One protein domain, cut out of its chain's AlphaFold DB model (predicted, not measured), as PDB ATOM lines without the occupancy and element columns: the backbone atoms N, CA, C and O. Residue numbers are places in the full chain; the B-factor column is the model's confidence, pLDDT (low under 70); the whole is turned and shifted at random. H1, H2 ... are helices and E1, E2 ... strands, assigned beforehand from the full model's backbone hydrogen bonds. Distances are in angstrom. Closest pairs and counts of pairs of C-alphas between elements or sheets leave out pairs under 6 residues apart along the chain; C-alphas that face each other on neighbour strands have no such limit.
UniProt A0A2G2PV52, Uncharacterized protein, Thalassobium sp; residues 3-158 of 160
ATOM      1  N   GLU A   3      33.606 -47.210 -27.064       45.91
ATOM      2  CA  GLU A   3      34.863 -46.927 -26.378       45.91
ATOM      3  C   GLU A   3      34.917 -45.446 -25.987       45.91
ATOM      4  O   GLU A   3      34.912 -44.543 -26.827       45.91
ATOM      5  N   MET A   4      34.997 -45.181 -24.689       47.84
ATOM      6  CA  MET A   4      35.226 -43.844 -24.165       47.84
ATOM      7  C   MET A   4      36.696 -43.690 -23.777       47.84
ATOM      8  O   MET A   4      37.229 -44.450 -22.962       47.84
ATOM      9  N   PHE A   5      37.349 -42.684 -24.357       47.44
ATOM     10  CA  PHE A   5      38.698 -42.276 -23.983       47.44
ATOM     11  C   PHE A   5      38.595 -41.082 -23.032       47.44
ATOM     12  O   PHE A   5      38.174 -39.990 -23.423       47.44
ATOM     13  N   PHE A   6      38.965 -41.288 -21.769       50.84
ATOM     14  CA  PHE A   6      39.146 -40.191 -20.827       50.84
ATOM     15  C   PHE A   6      40.574 -39.658 -20.949       50.84
ATOM     16  O   PHE A   6      41.526 -40.423 -20.781       50.84
ATOM     17  N   ASP A   7      40.720 -38.350 -21.155       39.59
ATOM     18  CA  ASP A   7      41.958 -37.645 -20.827       39.59
ATOM     19  C   ASP A   7      41.677 -36.757 -19.613       39.59
ATOM     20  O   ASP A   7      41.084 -35.681 -19.711       39.59
ATOM     21  N   PHE A   8      42.014 -37.253 -18.421       40.53
ATOM     22  CA  PHE A   8      41.990 -36.409 -17.236       40.53
ATOM     23  C   PHE A   8      43.197 -35.482 -17.318       40.53
ATOM     24  O   PHE A   8      44.338 -35.931 -17.179       40.53
ATOM     25  N   ASN A   9      42.949 -34.180 -17.479       40.19
ATOM     26  CA  ASN A   9      43.975 -33.145 -17.352       40.19
ATOM     27  C   ASN A   9      44.479 -33.103 -15.895       40.19
ATOM     28  O   ASN A   9      44.028 -32.334 -15.048       40.19
ATOM     29  N   GLY A  10      45.377 -34.034 -15.593       40.88
ATOM     30  CA  GLY A  10      45.744 -34.443 -14.247       40.88
ATOM     31  C   GLY A  10      46.690 -35.641 -14.281       40.88
ATOM     32  O   GLY A  10      46.417 -36.659 -13.661       40.88
ATOM     33  N   LYS A  11      47.821 -35.495 -14.987       40.19
ATOM     34  CA  LYS A  11      48.960 -36.435 -15.045       40.19
ATOM     35  C   LYS A  11      48.671 -37.798 -15.707       40.19
ATOM     36  O   LYS A  11      48.395 -38.779 -15.028       40.19
ATOM     37  N   ASN A  12      48.930 -37.869 -17.018       44.84
ATOM     38  CA  ASN A  12      49.442 -39.039 -17.757       44.84
ATOM     39  C   ASN A  12      48.880 -40.417 -17.354       44.84
ATOM     40  O   ASN A  12      49.641 -41.325 -17.003       44.84
ATOM     41  N   ARG A  13      47.562 -40.603 -17.449       48.41
ATOM     42  CA  ARG A  13      46.959 -41.936 -17.564       48.41
ATOM     43  C   ARG A  13      45.806 -41.887 -18.557       48.41
ATOM     44  O   ARG A  13      44.746 -41.370 -18.229       48.41
ATOM     45  N   GLU A  14      46.013 -42.475 -19.735       54.47
ATOM     46  CA  GLU A  14      44.911 -42.863 -20.617       54.47
ATOM     47  C   GLU A  14      44.093 -43.942 -19.900       54.47
ATOM     48  O   GLU A  14      44.522 -45.092 -19.773       54.47
ATOM     49  N   LEU A  15      42.929 -43.565 -19.376       55.47
ATOM     50  CA  LEU A  15      41.954 -44.521 -18.866       55.47
ATOM     51  C   LEU A  15      40.972 -44.820 -19.993       55.47
ATOM     52  O   LEU A  15      40.188 -43.966 -20.404       55.47
ATOM     53  N   LYS A  16      41.044 -46.051 -20.504       63.16
ATOM     54  CA  LYS A  16      40.076 -46.580 -21.464       63.16
ATOM     55  C   LYS A  16      38.902 -47.153 -20.691       63.16
ATOM     56  O   LYS A  16      39.084 -48.056 -19.874       63.16
ATOM     57  N   TYR A  17      37.718 -46.616 -20.937       70.50
ATOM     58  CA  TYR A  17      36.485 -47.088 -20.333       70.50
ATOM     59  C   TYR A  17      35.568 -47.604 -21.433       70.50
ATOM     60  O   TYR A  17      35.268 -46.900 -22.395       70.50
ATOM     61  N   HIS A  18      35.153 -48.858 -21.301       75.88
ATOM     62  CA  HIS A  18      34.213 -49.482 -22.219       75.88
ATOM     63  C   HIS A  18      32.853 -49.487 -21.542       75.88
ATOM     64  O   HIS A  18      32.701 -50.092 -20.483       75.88
ATOM     65  N   CYS A  19      31.879 -48.819 -22.149       82.44
ATOM     66  CA  CYS A  19      30.514 -48.828 -21.653       82.44
ATOM     67  C   CYS A  19      29.512 -48.729 -22.799       82.44
ATOM     68  O   CYS A  19      29.833 -48.444 -23.961       82.44
ATOM     69  N   ARG A  20      28.250 -48.988 -22.473       86.31
ATOM     70  CA  ARG A  20      27.146 -48.641 -23.356       86.31
ATOM     71  C   ARG A  20      26.699 -47.230 -23.016       86.31
ATOM     72  O   ARG A  20      26.355 -46.964 -21.876       86.31
ATOM     73  N   LEU A  21      26.672 -46.360 -24.021       90.38
ATOM     74  CA  LEU A  21      26.113 -45.024 -23.864       90.38
ATOM     75  C   LEU A  21      24.635 -44.994 -24.206       90.38
ATOM     76  O   LEU A  21      24.192 -45.601 -25.188       90.38
ATOM     77  N   GLN A  22      23.894 -44.249 -23.397       93.38
ATOM     78  CA  GLN A  22      22.484 -43.959 -23.602       93.38
ATOM     79  C   GLN A  22      22.238 -42.457 -23.461       93.38
ATOM     80  O   GLN A  22      22.973 -41.739 -22.779       93.38
ATOM     81  N   ALA A  23      21.201 -41.994 -24.151       94.75
ATOM     82  CA  ALA A  23      20.689 -40.642 -24.047       94.75
ATOM     83  C   ALA A  23      19.622 -40.609 -22.947       94.75
ATOM     84  O   ALA A  23      18.531 -41.159 -23.109       94.75
ATOM     85  N   PHE A  24      19.943 -39.966 -21.835       94.50
ATOM     86  CA  PHE A  24      19.003 -39.683 -20.760       94.50
ATOM     87  C   PHE A  24      18.400 -38.293 -20.974       94.50
ATOM     88  O   PHE A  24      19.087 -37.378 -21.430       94.50
ATOM     89  N   TRP A  25      17.115 -38.143 -20.691       94.44
ATOM     90  CA  TRP A  25      16.357 -36.919 -20.944       94.44
ATOM     91  C   TRP A  25      15.678 -36.464 -19.663       94.44
ATOM     92  O   TRP A  25      15.332 -37.305 -18.849       94.44
ATOM     93  N   GLU A  26      15.456 -35.168 -19.498       94.38
ATOM     94  CA  GLU A  26      14.667 -34.594 -18.405       94.38
ATOM     95  C   GLU A  26      13.769 -33.492 -18.971       94.38
ATOM     96  O   GLU A  26      14.234 -32.662 -19.760       94.38
ATOM     97  N   LEU A  27      12.489 -33.486 -18.602       95.56
ATOM     98  CA  LEU A  27      11.621 -32.325 -18.793       95.56
ATOM     99  C   LEU A  27      11.712 -31.397 -17.589       95.56
ATOM    100  O   LEU A  27      11.831 -31.839 -16.447       95.56
ATOM    101  N   ASP A  28      11.561 -30.102 -17.835       94.00
ATOM    102  CA  ASP A  28      11.458 -29.150 -16.737       94.00
ATOM    103  C   ASP A  28      10.298 -29.503 -15.795       94.00
ATOM    104  O   ASP A  28       9.229 -29.966 -16.211       94.00
ATOM    105  N   PHE A  29      10.532 -29.268 -14.502       94.19
ATOM    106  CA  PHE A  29       9.619 -29.570 -13.396       94.19
ATOM    107  C   PHE A  29       9.313 -31.061 -13.173       94.19
ATOM    108  O   PHE A  29       8.539 -31.382 -12.274       94.19
ATOM    109  N   GLU A  30       9.932 -32.000 -13.901       90.94
ATOM    110  CA  GLU A  30       9.700 -33.436 -13.666       90.94
ATOM    111  C   GLU A  30      10.201 -33.913 -12.288       90.94
ATOM    112  O   GLU A  30       9.744 -34.940 -11.773       90.94
ATOM    113  N   THR A  31      11.098 -33.143 -11.664       86.88
ATOM    114  CA  THR A  31      11.588 -33.364 -10.298       86.88
ATOM    115  C   THR A  31      10.506 -33.194  -9.241       86.88
ATOM    116  O   THR A  31      10.741 -33.613  -8.124       86.88
ATOM    117  N   LEU A  32       9.315 -32.661  -9.565       87.88
ATOM    118  CA  LEU A  32       8.143 -32.673  -8.669       87.88
ATOM    119  C   LEU A  32       7.900 -34.062  -8.057       87.88
ATOM    120  O   LEU A  32       7.492 -34.192  -6.910       87.88
ATOM    121  N   SER A  33       8.204 -35.104  -8.828       84.50
ATOM    122  CA  SER A  33       8.163 -36.495  -8.388       84.50
ATOM    123  C   SER A  33       9.010 -36.817  -7.143       84.50
ATOM    124  O   SER A  33       8.757 -37.841  -6.526       84.50
ATOM    125  N   SER A  34       9.986 -35.987  -6.746       84.44
ATOM    126  CA  SER A  34      10.755 -36.179  -5.503       84.44
ATOM    127  C   SER A  34       9.943 -35.966  -4.232       84.44
ATOM    128  O   SER A  34      10.369 -36.404  -3.167       84.44
ATOM    129  N   GLU A  35       8.805 -35.282  -4.334       86.00
ATOM    130  CA  GLU A  35       7.952 -34.948  -3.192       86.00
ATOM    131  C   GLU A  35       6.962 -36.064  -2.840       86.00
ATOM    132  O   GLU A  35       6.224 -35.940  -1.864       86.00
ATOM    133  N   TYR A  36       6.936 -37.147  -3.623       84.25
ATOM    134  CA  TYR A  36       5.940 -38.200  -3.496       84.25
ATOM    135  C   TYR A  36       6.565 -39.591  -3.536       84.25
ATOM    136  O   TYR A  36       7.447 -39.866  -4.350       84.25
ATOM    137  N   ASP A  37       6.025 -40.498  -2.724       81.62
ATOM    138  CA  ASP A  37       6.231 -41.926  -2.919       81.62
ATOM    139  C   ASP A  37       5.208 -42.480  -3.923       81.62
ATOM    140  O   ASP A  37       4.078 -42.005  -4.054       81.62
ATOM    141  N   ILE A  38       5.588 -43.547  -4.628       80.44
ATOM    142  CA  ILE A  38       4.727 -44.217  -5.621       80.44
ATOM    143  C   ILE A  38       3.430 -44.793  -5.025       80.44
ATOM    144  O   ILE A  38       2.499 -45.110  -5.762       80.44
ATOM    145  N   GLU A  39       3.393 -44.987  -3.704       84.25
ATOM    146  CA  GLU A  39       2.224 -45.474  -2.964       84.25
ATOM    147  C   GLU A  39       1.253 -44.333  -2.617       84.25
ATOM    148  O   GLU A  39       0.072 -44.596  -2.386       84.25
ATOM    149  N   ASP A  40       1.732 -43.084  -2.636       86.50
ATOM    150  CA  ASP A  40       0.966 -41.894  -2.262       86.50
ATOM    151  C   ASP A  40       0.276 -41.232  -3.459       86.50
ATOM    152  O   ASP A  40      -0.777 -40.614  -3.295       86.50
ATOM    153  N   ILE A  41       0.853 -41.354  -4.660       91.19
ATOM    154  CA  ILE A  41       0.322 -40.730  -5.875       91.19
ATOM    155  C   ILE A  41       0.470 -41.637  -7.100       91.19
ATOM    156  O   ILE A  41       1.531 -42.211  -7.382       91.19
ATOM    157  N   SER A  42      -0.600 -41.748  -7.884       91.38
ATOM    158  CA  SER A  42      -0.535 -42.452  -9.163       91.38
ATOM    159  C   SER A  42       0.259 -41.655 -10.205       91.38
ATOM    160  O   SER A  42       0.350 -40.429 -10.154       91.38
ATOM    161  N   ALA A  43       0.779 -42.346 -11.226       92.31
ATOM    162  CA  ALA A  43       1.445 -41.686 -12.351       92.31
ATOM    163  C   ALA A  43       0.535 -40.644 -13.030       92.31
ATOM    164  O   ALA A  43       1.004 -39.599 -13.475       92.31
ATOM    165  N   TYR A  44      -0.772 -40.926 -13.102       94.56
ATOM    166  CA  TYR A  44      -1.746 -40.036 -13.724       94.56
ATOM    167  C   TYR A  44      -1.980 -38.770 -12.900       94.56
ATOM    168  O   TYR A  44      -1.922 -37.685 -13.469       94.56
ATOM    169  N   GLU A  45      -2.191 -38.894 -11.587       94.62
ATOM    170  CA  GLU A  45      -2.360 -37.744 -10.684       94.62
ATOM    171  C   GLU A  45      -1.118 -36.845 -10.704       94.62
ATOM    172  O   GLU A  45      -1.231 -35.642 -10.937       94.62
ATOM    173  N   LEU A  46       0.076 -37.439 -10.606       94.44
ATOM    174  CA  LEU A  46       1.340 -36.707 -10.688       94.44
ATOM    175  C   LEU A  46       1.530 -36.020 -12.051       94.44
ATOM    176  O   LEU A  46       2.033 -34.899 -12.128       94.44
ATOM    177  N   PHE A  47       1.081 -36.657 -13.139       96.19
ATOM    178  CA  PHE A  47       1.049 -36.034 -14.461       96.19
ATOM    179  C   PHE A  47       0.095 -34.833 -14.519       96.19
ATOM    180  O   PHE A  47       0.425 -33.849 -15.181       96.19
ATOM    181  N   GLU A  48      -1.067 -34.877 -13.855       96.56
ATOM    182  CA  GLU A  48      -1.982 -33.725 -13.801       96.56
ATOM    183  C   GLU A  48      -1.340 -32.536 -13.086       96.56
ATOM    184  O   GLU A  48      -1.395 -31.418 -13.604       96.56
ATOM    185  N   GLU A  49      -0.703 -32.778 -11.939       95.94
ATOM    186  CA  GLU A  49      -0.026 -31.736 -11.163       95.94
ATOM    187  C   GLU A  49       1.132 -31.117 -11.941       95.94
ATOM    188  O   GLU A  49       1.214 -29.894 -12.086       95.94
ATOM    189  N   TRP A  50       1.991 -31.957 -12.521       96.69
ATOM    190  CA  TRP A  50       3.084 -31.499 -13.371       96.69
ATOM    191  C   TRP A  50       2.567 -30.680 -14.561       96.69
ATOM    192  O   TRP A  50       3.071 -29.588 -14.822       96.69
ATOM    193  N   ALA A  51       1.529 -31.158 -15.257       97.12
ATOM    194  CA  ALA A  51       0.962 -30.454 -16.405       97.12
ATOM    195  C   ALA A  51       0.367 -29.094 -16.013       97.12
ATOM    196  O   ALA A  51       0.480 -28.140 -16.785       97.12
ATOM    197  N   HIS A  52      -0.233 -28.987 -14.823       96.44
ATOM    198  CA  HIS A  52      -0.732 -27.722 -14.294       96.44
ATOM    199  C   HIS A  52       0.411 -26.719 -14.097       96.44
ATOM    200  O   HIS A  52       0.378 -25.650 -14.708       96.44
ATOM    201  N   ILE A  53       1.464 -27.097 -13.362       96.50
ATOM    202  CA  ILE A  53       2.641 -26.245 -13.118       96.50
ATOM    203  C   ILE A  53       3.273 -25.811 -14.443       96.50
ATOM    204  O   ILE A  53       3.504 -24.627 -14.689       96.50
ATOM    205  N   VAL A  54       3.513 -26.765 -15.340       96.56
ATOM    206  CA  VAL A  54       4.147 -26.507 -16.633       96.56
ATOM    207  C   VAL A  54       3.306 -25.581 -17.507       96.56
ATOM    208  O   VAL A  54       3.874 -24.742 -18.202       96.56
ATOM    209  N   SER A  55       1.974 -25.676 -17.467       96.88
ATOM    210  CA  SER A  55       1.104 -24.783 -18.241       96.88
ATOM    211  C   SER A  55       1.204 -23.317 -17.806       96.88
ATOM    212  O   SER A  55       1.102 -22.423 -18.647       96.88
ATOM    213  N   GLU A  56       1.462 -23.064 -16.519       97.00
ATOM    214  CA  GLU A  56       1.675 -21.714 -15.992       97.00
ATOM    215  C   GLU A  56       3.059 -21.171 -16.369       97.00
ATOM    216  O   GLU A  56       3.192 -19.997 -16.717       97.00
ATOM    217  N   GLN A  57       4.085 -22.027 -16.336       97.56
ATOM    218  CA  GLN A  57       5.475 -21.641 -16.614       97.56
ATOM    219  C   GLN A  57       5.787 -21.545 -18.114       97.56
ATOM    220  O   GLN A  57       6.593 -20.712 -18.531       97.56
ATOM    221  N   TYR A  58       5.108 -22.343 -18.941       96.69
ATOM    222  CA  TYR A  58       5.264 -22.383 -20.395       96.69
ATOM    223  C   TYR A  58       3.934 -22.093 -21.112       96.69
ATOM    224  O   TYR A  58       3.334 -23.004 -21.689       96.69
ATOM    225  N   PRO A  59       3.479 -20.821 -21.178       95.25
ATOM    226  CA  PRO A  59       2.200 -20.463 -21.808       95.25
ATOM    227  C   PRO A  59       2.100 -20.802 -23.303       95.25
ATOM    228  O   PRO A  59       1.005 -20.891 -23.855       95.25
ATOM    229  N   ASN A  60       3.236 -20.978 -23.987       96.62
ATOM    230  CA  ASN A  60       3.290 -21.420 -25.384       96.62
ATOM    231  C   ASN A  60       3.214 -22.954 -25.538       96.62
ATOM    232  O   ASN A  60       3.213 -23.452 -26.663       96.62
ATOM    233  N   GLY A  61       3.186 -23.696 -24.428       96.56
ATOM    234  CA  GLY A  61       3.159 -25.153 -24.372       96.56
ATOM    235  C   GLY A  61       4.458 -25.843 -24.796       96.56
ATOM    236  O   GLY A  61       4.448 -27.064 -24.914       96.56
ATOM    237  N   LEU A  62       5.546 -25.114 -25.067       97.69
ATOM    238  CA  LEU A  62       6.833 -25.685 -25.475       97.69
ATOM    239  C   LEU A  62       7.721 -25.904 -24.252       97.69
ATOM    240  O   LEU A  62       8.304 -24.962 -23.722       97.69
ATOM    241  N   ILE A  63       7.835 -27.163 -23.843       96.88
ATOM    242  CA  ILE A  63       8.558 -27.579 -22.644       96.88
ATOM    243  C   ILE A  63       9.978 -27.977 -23.049       96.88
ATOM    244  O   ILE A  63      10.108 -28.860 -23.906       96.88
ATOM    245  N   PRO A  64      11.029 -27.354 -22.492       95.88
ATOM    246  CA  PRO A  64      12.412 -27.723 -22.771       95.88
ATOM    247  C   PRO A  64      12.720 -29.170 -22.376       95.88
ATOM    248  O   PRO A  64      12.199 -29.679 -21.385       95.88
ATOM    249  N   ILE A  65      13.594 -29.813 -23.153       95.25
ATOM    250  CA  ILE A  65      14.183 -31.112 -22.822       95.25
ATOM    251  C   ILE A  65      15.679 -30.912 -22.565       95.25
ATOM    252  O   ILE A  65      16.415 -30.472 -23.455       95.25
ATOM    253  N   SER A  66      16.134 -31.280 -21.372       93.94
ATOM    254  CA  SER A  66      17.556 -31.384 -21.044       93.94
ATOM    255  C   SER A  66      18.061 -32.792 -21.346       93.94
ATOM    256  O   SER A  66      17.396 -33.776 -21.033       93.94
ATOM    257  N   TRP A  67      19.240 -32.896 -21.960       95.38
ATOM    258  CA  TRP A  67      19.825 -34.172 -22.372       95.38
ATOM    259  C   TRP A  67      21.149 -34.466 -21.677       95.38
ATOM    260  O   TRP A  67      22.019 -33.598 -21.551       95.38
ATOM    261  N   TYR A  68      21.351 -35.729 -21.324       93.88
ATOM    262  CA  TYR A  68      22.534 -36.221 -20.635       93.88
ATOM    263  C   TYR A  68      23.016 -37.536 -21.235       93.88
ATOM    264  O   TYR A  68      22.250 -38.331 -21.774       93.88
ATOM    265  N   VAL A  69      24.321 -37.746 -21.150       92.88
ATOM    266  CA  VAL A  69      24.978 -39.002 -21.487       92.88
ATOM    267  C   VAL A  69      25.056 -39.823 -20.210       92.88
ATOM    268  O   VAL A  69      25.632 -39.351 -19.228       92.88
ATOM    269  N   VAL A  70      24.513 -41.037 -20.230       91.75
ATOM    270  CA  VAL A  70      24.655 -42.003 -19.131       91.75
ATOM    271  C   VAL A  70      25.387 -43.258 -19.599       91.75
ATOM    272  O   VAL A  70      25.372 -43.580 -20.794       91.75
ATOM    273  N   ASP A  71      26.051 -43.940 -18.668       89.25
ATOM    274  CA  ASP A  71      26.608 -45.279 -18.889       89.25
ATOM    275  C   ASP A  71      25.589 -46.394 -18.579       89.25
ATOM    276  O   ASP A  71      24.424 -46.142 -18.277       89.25
ATOM    277  N   ASP A  72      26.035 -47.645 -18.665       83.50
ATOM    278  CA  ASP A  72      25.252 -48.856 -18.403       83.50
ATOM    279  C   ASP A  72      24.798 -49.008 -16.944       83.50
ATOM    280  O   ASP A  72      23.910 -49.812 -16.667       83.50
ATOM    281  N   SER A  73      25.375 -48.228 -16.026       83.75
ATOM    282  CA  SER A  73      24.925 -48.104 -14.636       83.75
ATOM    283  C   SER A  73      23.978 -46.920 -14.412       83.75
ATOM    284  O   SER A  73      23.700 -46.570 -13.268       83.75
ATOM    285  N   GLU A  74      23.516 -46.287 -15.497       82.44
ATOM    286  CA  GLU A  74      22.674 -45.082 -15.506       82.44
ATOM    287  C   GLU A  74      23.333 -43.866 -14.836       82.44
ATOM    288  O   GLU A  74      22.691 -42.859 -14.534       82.44
ATOM    289  N   ARG A  75      24.655 -43.906 -14.643       87.56
ATOM    290  CA  ARG A  75      25.400 -42.782 -14.085       87.56
ATOM    291  C   ARG A  75      25.523 -41.680 -15.128       87.56
ATOM    292  O   ARG A  75      26.074 -41.897 -16.207       87.56
ATOM    293  N   ILE A  76      25.097 -40.471 -14.764       89.88
ATOM    294  CA  ILE A  76      25.279 -39.266 -15.581       89.88
ATOM    295  C   ILE A  76      26.772 -38.958 -15.718       89.88
ATOM    296  O   ILE A  76      27.458 -38.652 -14.741       89.88
ATOM    297  N   LEU A  77      27.267 -39.019 -16.951       89.19
ATOM    298  CA  LEU A  77      28.641 -38.669 -17.308       89.19
ATOM    299  C   LEU A  77      28.776 -37.180 -17.645       89.19
ATOM    300  O   LEU A  77      29.834 -36.589 -17.434       89.19
ATOM    301  N   GLY A  78      27.710 -36.574 -18.168       90.75
ATOM    302  CA  GLY A  78      27.653 -35.160 -18.526       90.75
ATOM    303  C   GLY A  78      26.449 -34.834 -19.404       90.75
ATOM    304  O   GLY A  78      25.684 -35.719 -19.784       90.75
ATOM    305  N   ARG A  79      26.277 -33.557 -19.745       93.00
ATOM    306  CA  ARG A  79      25.245 -33.109 -20.692       93.00
ATOM    307  C   ARG A  79      25.574 -33.586 -22.106       93.00
ATOM    308  O   ARG A  79      26.731 -33.522 -22.509       93.00
ATOM    309  N   MET A  80      24.581 -34.028 -22.876       93.38
ATOM    310  CA  MET A  80      24.815 -34.347 -24.292       93.38
ATOM    311  C   MET A  80      25.286 -33.100 -25.052       93.38
ATOM    312  O   MET A  80      24.777 -32.009 -24.776       93.38
ATOM    313  N   PRO A  81      26.206 -33.245 -26.019       91.31
ATOM    314  CA  PRO A  81      26.598 -32.131 -26.865       91.31
ATOM    315  C   PRO A  81      25.481 -31.742 -27.833       91.31
ATOM    316  O   PRO A  81      24.545 -32.507 -28.075       91.31
ATOM    317  N   PHE A  82      25.606 -30.549 -28.418       89.69
ATOM    318  CA  PHE A  82      24.695 -30.028 -29.450       89.69
ATOM    319  C   PHE A  82      23.244 -29.823 -28.988       89.69
ATOM    320  O   PHE A  82      22.323 -29.780 -29.805       89.69
ATOM    321  N   GLN A  83      23.031 -29.674 -27.681       90.94
ATOM    322  CA  GLN A  83      21.756 -29.194 -27.158       90.94
ATOM    323  C   GLN A  83      21.492 -27.752 -27.605       90.94
ATOM    324  O   GLN A  83      22.414 -26.996 -27.906       90.94
ATOM    325  N   TYR A  84      20.217 -27.357 -27.607       82.44
ATOM    326  CA  TYR A  84      19.807 -25.999 -27.976       82.44
ATOM    327  C   TYR A  84      20.477 -24.915 -27.107       82.44
ATOM    328  O   TYR A  84      20.789 -23.831 -27.601       82.44
ATOM    329  N   ASP A  85      20.745 -25.212 -25.831       77.88
ATOM    330  CA  ASP A  85      21.451 -24.299 -24.930       77.88
ATOM    331  C   ASP A  85      22.980 -24.447 -25.031       77.88
ATOM    332  O   ASP A  85      23.640 -25.041 -24.179       77.88
ATOM    333  N   ALA A  86      23.547 -23.871 -26.093       66.12
ATOM    334  CA  ALA A  86      24.979 -23.921 -26.402       66.12
ATOM    335  C   ALA A  86      25.891 -23.171 -25.405       66.12
ATOM    336  O   ALA A  86      27.103 -23.116 -25.605       66.12
ATOM    337  N   LYS A  87      25.340 -22.520 -24.369       74.19
ATOM    338  CA  LYS A  87      26.128 -21.762 -23.378       74.19
ATOM    339  C   LYS A  87      26.514 -22.590 -22.157       74.19
ATOM    340  O   LYS A  87      27.342 -22.140 -21.364       74.19
ATOM    341  N   VAL A  88      25.909 -23.760 -21.983       81.38
ATOM    342  CA  VAL A  88      26.186 -24.648 -20.857       81.38
ATOM    343  C   VAL A  88      27.242 -25.660 -21.271       81.38
ATOM    344  O   VAL A  88      27.164 -26.217 -22.360       81.38
ATOM    345  N   LYS A  89      28.212 -25.902 -20.382       86.19
ATOM    346  CA  LYS A  89      29.241 -26.911 -20.623       86.19
ATOM    347  C   LYS A  89      28.619 -28.278 -20.878       86.19
ATOM    348  O   LYS A  89      27.732 -28.702 -20.127       86.19
ATOM    349  N   ASP A  90      29.128 -28.975 -21.878       88.06
ATOM    350  CA  ASP A  90      28.679 -30.304 -22.252       88.06
ATOM    351  C   ASP A  90      29.767 -31.371 -22.066       88.06
ATOM    352  O   ASP A  90      30.847 -31.137 -21.513       88.06
ATOM    353  N   PHE A  91      29.429 -32.600 -22.447       86.12
ATOM    354  CA  PHE A  91      30.322 -33.744 -22.373       86.12
ATOM    355  C   PHE A  91      31.657 -33.488 -23.098       86.12
ATOM    356  O   PHE A  91      32.705 -33.868 -22.582       86.12
ATOM    357  N   LEU A  92      31.649 -32.811 -24.249       87.06
ATOM    358  CA  LEU A  92      32.837 -32.558 -25.068       87.06
ATOM    359  C   LEU A  92      33.741 -31.448 -24.506       87.06
ATOM    360  O   LEU A  92      34.911 -31.376 -24.874       87.06
ATOM    361  N   ASP A  93      33.253 -30.627 -23.571       84.50
ATOM    362  CA  ASP A  93      34.108 -29.692 -22.822       84.50
ATOM    363  C   ASP A  93      34.996 -30.400 -21.790       84.50
ATOM    364  O   ASP A  93      36.021 -29.862 -21.365       84.50
ATOM    365  N   SER A  94      34.576 -31.583 -21.337       79.69
ATOM    366  CA  SER A  94      35.254 -32.344 -20.278       79.69
ATOM    367  C   SER A  94      35.957 -33.595 -20.804       79.69
ATOM    368  O   SER A  94      36.884 -34.088 -20.161       79.69
ATOM    369  N   TYR A  95      35.531 -34.106 -21.960       76.75
ATOM    370  CA  TYR A  95      35.959 -35.388 -22.502       76.75
ATOM    371  C   TYR A  95      36.196 -35.317 -24.007       76.75
ATOM    372  O   TYR A  95      35.571 -34.545 -24.728       76.75
ATOM    373  N   THR A  96      37.081 -36.181 -24.499       79.38
ATOM    374  CA  THR A  96      37.237 -36.363 -25.946       79.38
ATOM    375  C   THR A  96      36.015 -37.062 -26.539       79.38
ATOM    376  O   THR A  96      35.326 -37.814 -25.844       79.38
ATOM    377  N   THR A  97      35.751 -36.836 -27.831       80.56
ATOM    378  CA  THR A  97      34.666 -37.527 -28.533       80.56
ATOM    379  C   THR A  97      34.863 -39.042 -28.411       80.56
ATOM    380  O   THR A  97      35.883 -39.566 -28.874       80.56
ATOM    381  N   PRO A  98      33.910 -39.763 -27.796       81.69
ATOM    382  CA  PRO A  98      33.991 -41.208 -27.675       81.69
ATOM    383  C   PRO A  98      33.873 -41.850 -29.060       81.69
ATOM    384  O   PRO A  98      33.246 -41.306 -29.977       81.69
ATOM    385  N   LYS A  99      34.472 -43.026 -29.206       84.25
ATOM    386  CA  LYS A  99      34.443 -43.808 -30.441       84.25
ATOM    387  C   LYS A  99      33.603 -45.057 -30.232       84.25
ATOM    388  O   LYS A  99      33.398 -45.512 -29.119       84.25
ATOM    389  N   SER A 100      33.069 -45.629 -31.290       82.75
ATOM    390  CA  SER A 100      32.526 -46.983 -31.264       82.75
ATOM    391  C   SER A 100      33.660 -48.007 -31.151       82.75
ATOM    392  O   SER A 100      34.821 -47.683 -31.394       82.75
ATOM    393  N   GLU A 101      33.326 -49.268 -30.871       77.31
ATOM    394  CA  GLU A 101      34.276 -50.394 -30.985       77.31
ATOM    395  C   GLU A 101      34.961 -50.482 -32.362       77.31
ATOM    396  O   GLU A 101      36.057 -51.021 -32.474       77.31
ATOM    397  N   GLY A 102      34.336 -49.950 -33.419       78.12
ATOM    398  CA  GLY A 102      34.921 -49.889 -34.761       78.12
ATOM    399  C   GLY A 102      35.897 -48.727 -34.974       78.12
ATOM    400  O   GLY A 102      36.459 -48.605 -36.056       78.12
ATOM    401  N   GLY A 103      36.088 -47.856 -33.978       82.56
ATOM    402  CA  GLY A 103      36.930 -46.660 -34.071       82.56
ATOM    403  C   GLY A 103      36.245 -45.432 -34.683       82.56
ATOM    404  O   GLY A 103      36.844 -44.356 -34.687       82.56
ATOM    405  N   GLU A 104      35.001 -45.569 -35.151       86.75
ATOM    406  CA  GLU A 104      34.185 -44.460 -35.668       86.75
ATOM    407  C   GLU A 104      33.708 -43.550 -34.538       86.75
ATOM    408  O   GLU A 104      33.391 -44.044 -33.459       86.75
ATOM    409  N   GLU A 105      33.590 -42.246 -34.776       87.44
ATOM    410  CA  GLU A 105      32.984 -41.335 -33.799       87.44
ATOM    411  C   GLU A 105      31.525 -41.711 -33.506       87.44
ATOM    412  O   GLU A 105      30.788 -42.194 -34.372       87.44
ATOM    413  N   ILE A 106      31.088 -41.490 -32.267       87.56
ATOM    414  CA  ILE A 106      29.697 -41.749 -31.897       87.56
ATOM    415  C   ILE A 106      28.763 -40.757 -32.584       87.56
ATOM    416  O   ILE A 106      28.903 -39.541 -32.468       87.56
ATOM    417  N   ASN A 107      27.724 -41.296 -33.219       89.38
ATOM    418  CA  ASN A 107      26.596 -40.504 -33.675       89.38
ATOM    419  C   ASN A 107      25.584 -40.297 -32.533       89.38
ATOM    420  O   ASN A 107      24.762 -41.171 -32.239       89.38
ATOM    421  N   TRP A 108      25.614 -39.110 -31.927       91.25
ATOM    422  CA  TRP A 108      24.750 -38.708 -30.810       91.25
ATOM    423  C   TRP A 108      23.245 -38.809 -31.111       91.25
ATOM    424  O   TRP A 108      22.467 -39.120 -30.212       91.25
ATOM    425  N   LEU A 109      22.833 -38.627 -32.372       92.25
ATOM    426  CA  LEU A 109      21.429 -38.724 -32.802       92.25
ATOM    427  C   LEU A 109      20.904 -40.166 -32.839       92.25
ATOM    428  O   LEU A 109      19.705 -40.386 -32.993       92.25
ATOM    429  N   THR A 110      21.797 -41.149 -32.725       90.88
ATOM    430  CA  THR A 110      21.456 -42.581 -32.756       90.88
ATOM    431  C   THR A 110      21.591 -43.259 -31.400       90.88
ATOM    432  O   THR A 110      21.380 -44.469 -31.300       90.88
ATOM    433  N   LEU A 111      21.938 -42.506 -30.350       91.94
ATOM    434  CA  LEU A 111      21.995 -43.066 -29.008       91.94
ATOM    435  C   LEU A 111      20.618 -43.575 -28.584       91.94
ATOM    436  O   LEU A 111      19.590 -42.945 -28.828       91.94
ATOM    437  N   ALA A 112      20.612 -44.734 -27.930       93.25
ATOM    438  CA  ALA A 112      19.391 -45.285 -27.369       93.25
ATOM    439  C   ALA A 112      18.883 -44.358 -26.258       93.25
ATOM    440  O   ALA A 112      19.633 -44.051 -25.334       93.25
ATOM    441  N   VAL A 113      17.623 -43.932 -26.351       94.06
ATOM    442  CA  VAL A 113      16.983 -43.089 -25.331       94.06
ATOM    443  C   VAL A 113      16.528 -43.955 -24.163       94.06
ATOM    444  O   VAL A 113      15.786 -44.921 -24.385       94.06
ATOM    445  N   SER A 114      16.959 -43.597 -22.953       91.88
ATOM    446  CA  SER A 114      16.583 -44.278 -21.714       91.88
ATOM    447  C   SER A 114      15.070 -44.255 -21.507       91.88
ATOM    448  O   SER A 114      14.409 -43.237 -21.734       91.88
ATOM    449  N   ASP A 115      14.529 -45.397 -21.094       90.50
ATOM    450  CA  ASP A 115      13.136 -45.515 -20.676       90.50
ATOM    451  C   ASP A 115      13.008 -45.115 -19.204       90.50
ATOM    452  O   ASP A 115      13.869 -45.450 -18.393       90.50
ATOM    453  N   LYS A 116      11.930 -44.410 -18.865       89.25
ATOM    454  CA  LYS A 116      11.597 -44.018 -17.497       89.25
ATOM    455  C   LYS A 116      10.229 -44.573 -17.115       89.25
ATOM    456  O   LYS A 116       9.307 -44.566 -17.929       89.25
ATOM    457  N   PHE A 117      10.092 -45.009 -15.867       86.25
ATOM    458  CA  PHE A 117       8.843 -45.540 -15.321       86.25
ATOM    459  C   PHE A 117       8.619 -45.011 -13.904       86.25
ATOM    460  O   PHE A 117       9.578 -44.830 -13.151       86.25
ATOM    461  N   TRP A 118       7.362 -44.725 -13.563       87.50
ATOM    462  CA  TRP A 118       6.979 -44.316 -12.211       87.50
ATOM    463  C   TRP A 118       6.625 -45.540 -11.373       87.50
ATOM    464  O   TRP A 118       7.176 -45.731 -10.290       87.50
ATOM    465  N   SER A 119       5.755 -46.399 -11.909       81.56
ATOM    466  CA  SER A 119       5.338 -47.637 -11.260       81.56
ATOM    467  C   SER A 119       6.315 -48.792 -11.502       81.56
ATOM    468  O   SER A 119       7.121 -48.788 -12.437       81.56
ATOM    469  N   GLU A 120       6.245 -49.817 -10.647       68.81
ATOM    470  CA  GLU A 120       7.056 -51.023 -10.803       68.81
ATOM    471  C   GLU A 120       6.686 -51.773 -12.088       68.81
ATOM    472  O   GLU A 120       5.735 -52.558 -12.146       68.81
ATOM    473  N   ARG A 121       7.523 -51.635 -13.112       55.19
ATOM    474  CA  ARG A 121       7.606 -52.620 -14.183       55.19
ATOM    475  C   ARG A 121       8.791 -53.529 -13.887       55.19
ATOM    476  O   ARG A 121       9.938 -53.188 -14.130       55.19
ATOM    477  N   THR A 122       8.503 -54.733 -13.396       47.25
ATOM    478  CA  THR A 122       9.442 -55.875 -13.372       47.25
ATOM    479  C   THR A 122      10.621 -55.820 -12.386       47.25
ATOM    480  O   THR A 122      11.702 -56.306 -12.698       47.25
ATOM    481  N   GLY A 123      10.414 -55.325 -11.160       42.34
ATOM    482  CA  GLY A 123      11.354 -55.556 -10.048       42.34
ATOM    483  C   GLY A 123      12.702 -54.830 -10.145       42.34
ATOM    484  O   GLY A 123      13.599 -55.117  -9.356       42.34
ATOM    485  N   PHE A 124      12.840 -53.883 -11.073       39.97
ATOM    486  CA  PHE A 124      13.997 -53.006 -11.186       39.97
ATOM    487  C   PHE A 124      13.520 -51.549 -11.250       39.97
ATOM    488  O   PHE A 124      12.776 -51.185 -12.152       39.97
ATOM    489  N   TYR A 125      13.978 -50.770 -10.265       51.09
ATOM    490  CA  TYR A 125      13.840 -49.317 -10.083       51.09
ATOM    491  C   TYR A 125      12.417 -48.765  -9.858       51.09
ATOM    492  O   TYR A 125      11.523 -48.881 -10.689       51.09
ATOM    493  N   LYS A 126      12.231 -48.135  -8.689       56.06
ATOM    494  CA  LYS A 126      11.031 -47.388  -8.279       56.06
ATOM    495  C   LYS A 126      11.243 -45.896  -8.552       56.06
ATOM    496  O   LYS A 126      12.327 -45.399  -8.260       56.06
ATOM    497  N   GLY A 127      10.216 -45.191  -9.036       59.22
ATOM    498  CA  GLY A 127      10.141 -43.727  -8.940       59.22
ATOM    499  C   GLY A 127      11.197 -42.944  -9.724       59.22
ATOM    500  O   GLY A 127      11.755 -41.985  -9.197       59.22
ATOM    501  N   TYR A 128      11.493 -43.318 -10.975       71.38
ATOM    502  CA  TYR A 128      12.395 -42.503 -11.796       71.38
ATOM    503  C   TYR A 128      11.771 -41.127 -12.055       71.38
ATOM    504  O   TYR A 128      10.634 -41.043 -12.532       71.38
ATOM    505  N   HIS A 129      12.516 -40.050 -11.789       80.12
ATOM    506  CA  HIS A 129      12.039 -38.692 -12.054       80.12
ATOM    507  C   HIS A 129      11.616 -38.540 -13.519       80.12
ATOM    508  O   HIS A 129      12.353 -38.908 -14.437       80.12
ATOM    509  N   GLY A 130      10.390 -38.057 -13.728       82.69
ATOM    510  CA  GLY A 130       9.761 -37.943 -15.048       82.69
ATOM    511  C   GLY A 130       9.194 -39.238 -15.643       82.69
ATOM    512  O   GLY A 130       8.575 -39.194 -16.706       82.69
ATOM    513  N   GLY A 131       9.319 -40.387 -14.971       90.12
ATOM    514  CA  GLY A 131       8.760 -41.662 -15.439       90.12
ATOM    515  C   GLY A 131       7.239 -41.663 -15.579       90.12
ATOM    516  O   GLY A 131       6.704 -42.302 -16.484       90.12
ATOM    517  N   PHE A 132       6.544 -40.872 -14.760       93.50
ATOM    518  CA  PHE A 132       5.088 -40.731 -14.812       93.50
ATOM    519  C   PHE A 132       4.613 -40.157 -16.158       93.50
ATOM    520  O   PHE A 132       3.558 -40.545 -16.656       93.50
ATOM    521  N   ILE A 133       5.421 -39.305 -16.806       95.12
ATOM    522  CA  ILE A 133       5.111 -38.732 -18.123       95.12
ATOM    523  C   ILE A 133       5.086 -39.836 -19.179       95.12
ATOM    524  O   ILE A 133       4.102 -39.967 -19.909       95.12
ATOM    525  N   GLN A 134       6.151 -40.640 -19.264       94.50
ATOM    526  CA  GLN A 134       6.250 -41.721 -20.248       94.50
ATOM    527  C   GLN A 134       5.191 -42.799 -19.996       94.50
ATOM    528  O   GLN A 134       4.604 -43.318 -20.943       94.50
ATOM    529  N   GLU A 135       4.913 -43.111 -18.733       93.31
ATOM    530  CA  GLU A 135       3.922 -44.115 -18.357       93.31
ATOM    531  C   GLU A 135       2.495 -43.715 -18.750       93.31
ATOM    532  O   GLU A 135       1.775 -44.515 -19.346       93.31
ATOM    533  N   VAL A 136       2.104 -42.466 -18.483       95.75
ATOM    534  CA  VAL A 136       0.751 -41.962 -18.774       95.75
ATOM    535  C   VAL A 136       0.537 -41.716 -20.264       95.75
ATOM    536  O   VAL A 136      -0.543 -41.969 -20.792       95.75
ATOM    537  N   THR A 137       1.550 -41.198 -20.956       96.25
ATOM    538  CA  THR A 137       1.396 -40.730 -22.342       96.25
ATOM    539  C   THR A 137       1.880 -41.739 -23.382       96.25
ATOM    540  O   THR A 137       1.609 -41.574 -24.571       96.25
ATOM    541  N   GLY A 138       2.665 -42.741 -22.976       94.38
ATOM    542  CA  GLY A 138       3.418 -43.607 -23.886       94.38
ATOM    543  C   GLY A 138       4.477 -42.868 -24.715       94.38
ATOM    544  O   GLY A 138       5.091 -43.467 -25.601       94.38
ATOM    545  N   TRP A 139       4.680 -41.570 -24.477       95.31
ATOM    546  CA  TRP A 139       5.603 -40.745 -25.238       95.31
ATOM    547  C   TRP A 139       7.032 -40.904 -24.724       95.31
ATOM    548  O   TRP A 139       7.285 -40.990 -23.525       95.31
ATOM    549  N   LYS A 140       7.973 -40.890 -25.667       93.19
ATOM    550  CA  LYS A 140       9.409 -40.817 -25.419       93.19
ATOM    551  C   LYS A 140      10.030 -39.873 -26.451       93.19
ATOM    552  O   LYS A 140       9.645 -39.953 -27.625       93.19
ATOM    553  N   PRO A 141      10.963 -38.985 -26.066       95.50
ATOM    554  CA  PRO A 141      11.583 -38.080 -27.022       95.50
ATOM    555  C   PRO A 141      12.510 -38.819 -27.994       95.50
ATOM    556  O   PRO A 141      13.037 -39.893 -27.701       95.50
ATOM    557  N   SER A 142      12.749 -38.205 -29.154       94.62
ATOM    558  CA  SER A 142      13.880 -38.580 -30.016       94.62
ATOM    559  C   SER A 142      15.172 -37.923 -29.506       94.62
ATOM    560  O   SER A 142      15.080 -36.810 -28.990       94.62
ATOM    561  N   PRO A 143      16.362 -38.543 -29.653       94.00
ATOM    562  CA  PRO A 143      17.625 -37.961 -29.190       94.00
ATOM    563  C   PRO A 143      17.815 -36.511 -29.646       94.00
ATOM    564  O   PRO A 143      17.602 -36.198 -30.817       94.00
ATOM    565  N   LEU A 144      18.233 -35.642 -28.721       93.38
ATOM    566  CA  LEU A 144      18.449 -34.205 -28.948       93.38
ATOM    567  C   LEU A 144      17.209 -33.421 -29.419       93.38
ATOM    568  O   LEU A 144      17.335 -32.281 -29.868       93.38
ATOM    569  N   GLN A 145      15.999 -33.976 -29.285       95.31
ATOM    570  CA  GLN A 145      14.771 -33.198 -29.435       95.31
ATOM    571  C   GLN A 145      14.786 -32.050 -28.406       95.31
ATOM    572  O   GLN A 145      14.933 -32.326 -27.219       95.31
ATOM    573  N   PRO A 146      14.644 -30.777 -28.814       95.06
ATOM    574  CA  PRO A 146      14.854 -29.647 -27.905       95.06
ATOM    575  C   PRO A 146      13.639 -29.332 -27.027       95.06
ATOM    576  O   PRO A 146      13.797 -28.822 -25.921       95.06
ATOM    577  N   TYR A 147      12.434 -29.627 -27.522       96.81
ATOM    578  CA  TYR A 147      11.180 -29.323 -26.840       96.81
ATOM    579  C   TYR A 147      10.140 -30.409 -27.072       96.81
ATOM    580  O   TYR A 147      10.128 -31.052 -28.127       96.81
ATOM    581  N   VAL A 148       9.199 -30.548 -26.144       97.19
ATOM    582  CA  VAL A 148       7.934 -31.265 -26.348       97.19
ATOM    583  C   VAL A 148       6.756 -30.305 -26.199       97.19
ATOM    584  O   VAL A 148       6.824 -29.329 -25.457       97.19
ATOM    585  N   PHE A 149       5.677 -30.557 -26.942       97.88
ATOM    586  CA  PHE A 149       4.476 -29.728 -26.908       97.88
ATOM    587  C   PHE A 149       3.452 -30.298 -25.917       97.88
ATOM    588  O   PHE A 149       2.938 -31.399 -26.137       97.88
ATOM    589  N   LEU A 150       3.133 -29.554 -24.853       97.75
ATOM    590  CA  LEU A 150       2.240 -29.990 -23.772       97.75
ATOM    591  C   LEU A 150       0.871 -30.487 -24.279       97.75
ATOM    592  O   LEU A 150       0.467 -31.576 -23.871       97.75
ATOM    593  N   PRO A 151       0.167 -29.799 -25.204       97.50
ATOM    594  CA  PRO A 151      -1.105 -30.303 -25.726       97.50
ATOM    595  C   PRO A 151      -1.008 -31.671 -26.409       97.50
ATOM    596  O   PRO A 151      -1.958 -32.449 -26.355       97.50
ATOM    597  N   SER A 152       0.135 -32.005 -27.018       96.81
ATOM    598  CA  SER A 152       0.352 -33.344 -27.575       96.81
ATOM    599  C   SER A 152       0.441 -34.402 -26.475       96.81
ATOM    600  O   SER A 152      -0.118 -35.482 -26.641       96.81
ATOM    601  N   LEU A 153       1.093 -34.093 -25.349       96.88
ATOM    602  CA  LEU A 153       1.169 -34.994 -24.194       96.88
ATOM    603  C   LEU A 153      -0.197 -35.178 -23.532       96.88
ATOM    604  O   LEU A 153      -0.594 -36.312 -23.280       96.88
ATOM    605  N   LEU A 154      -0.944 -34.090 -23.314       97.06
ATOM    606  CA  LEU A 154      -2.307 -34.141 -22.771       97.06
ATOM    607  C   LEU A 154      -3.216 -35.016 -23.640       97.06
ATOM    608  O   LEU A 154      -3.882 -35.917 -23.130       97.06
ATOM    609  N   LYS A 155      -3.161 -34.826 -24.963       96.56
ATOM    610  CA  LYS A 155      -3.909 -35.652 -25.914       96.56
ATOM    611  C   LYS A 155      -3.523 -37.129 -25.817       96.56
ATOM    612  O   LYS A 155      -4.410 -37.980 -25.818       96.56
ATOM    613  N   SER A 156      -2.230 -37.442 -25.730       95.56
ATOM    614  CA  SER A 156      -1.750 -38.820 -25.558       95.56
ATOM    615  C   SER A 156      -2.184 -39.438 -24.225       95.56
ATOM    616  O   SER A 156      -2.456 -40.632 -24.180       95.56
ATOM    617  N   ALA A 157      -2.326 -38.628 -23.171       94.56
ATOM    618  CA  ALA A 157      -2.874 -39.033 -21.875       94.56
ATOM    619  C   ALA A 157      -4.407 -39.219 -21.874       94.56
ATOM    620  O   ALA A 157      -4.991 -39.504 -20.831       94.56
ATOM    621  N   GLY A 158      -5.086 -39.020 -23.013       90.69
ATOM    622  CA  GLY A 158      -6.544 -39.116 -23.112       90.69
ATOM    623  C   GLY A 158      -7.300 -37.870 -22.638       90.69
ATOM    624  O   GLY A 158      -8.515 -37.932 -22.467       90.69
TER     625      GLY A 158
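What this domain is: This is residues 3 to 158 of the 160 residues of an uncharacterized protein of Thalassobium sp (UniProt A0A2G2PV52). A small, strongly twisted sheet of E3, E4, E5 and E6 forms the middle, with a cluster of crossed helices, H1, H2, H4 and H5, at one end and the separate hairpin E1 and E2 at the other, far end. The long unnamed stretch of residues 95 to 130 leads from the hairpin end back to the helices. The printed part has 156 residues, with six named strands and five named helices in the order E1 E2 E3 H1 H2 E4 E5 H3 H4 E6 H5; the class is mixed, helices and strands, and under half of the residues are in named elements. It is compact, with a radius of gyration of the C-alphas of 17.4 A and spans of 53 by 37 by 28 A.

Where its parts are: Start at C-alpha 62, at (6.833, -25.685, -25.475), where E4, residues 62 to 70, sets out for 25.0 A. Its neighbours are E3, residues 22 to 27, 16.6 A; E5, residues 76 to 79; and E6, residues 147 to 149. Find H2 at residues 43 to 57, 20.9 A long, and the shorter H1 at 30 to 35, H3 at 91 to 94, H4 at 131 to 137 and H5 at 150 to 156. E1, residues 3 to 7, begins at (34.863, -46.927, -26.378), and E2 is residues 14 to 19. H5 ends at C-alpha 156, (-1.750, -38.820, -25.558).

How they stand to each other: Look first at E4, which has E3 on one side and E5 and E6 on the other side. E3 is antiparallel to it, with N 24 and O 68 at 2.8 A; so are E5, a hairpin with E4, with N 69 and O 78 at 2.8 A, and E6, with N 63 and O 148 at 2.9 A. H2 with residues 54 to 57, and H3, only graze this sheet. H2 touches H4 with residues 43 to 47 alone, about perpendicular at 89 degrees, the C-alphas of Ala 43 and Phe 132 being closest at 4.5 A. H4 touches H5 at a steep tilt of 65 degrees, Thr 137 and Ser 156 having the closest C-alphas, 4.9 A. H1 and H2 only just touch, with 3 pairs of C-alphas within 8 A, the closest those of Glu 30 and Trp 50 at 6.9 A. The antiparallel hairpin E1 and E2 has N 4 and O 17 at 2.9 A; E1 and E4 are apart. In H2, H4 and H5 every O i to N i+4 pair is within hydrogen-bond range; H1 has 0 of 2, but 3 of 3 O i to N i+3 pairs, and H3 is too short for an i+4 pair.

The domain as a whole: The farthest C-alphas, Asn 12 and Gly 158, are 56.2 A apart. The printed part has no cut; the links E5 to H3 and H3 to H4 are long. Confidence is under 70 at residues 3 to 16, 86 and 120 to 127; the mean pLDDT of the printed part is 84.2.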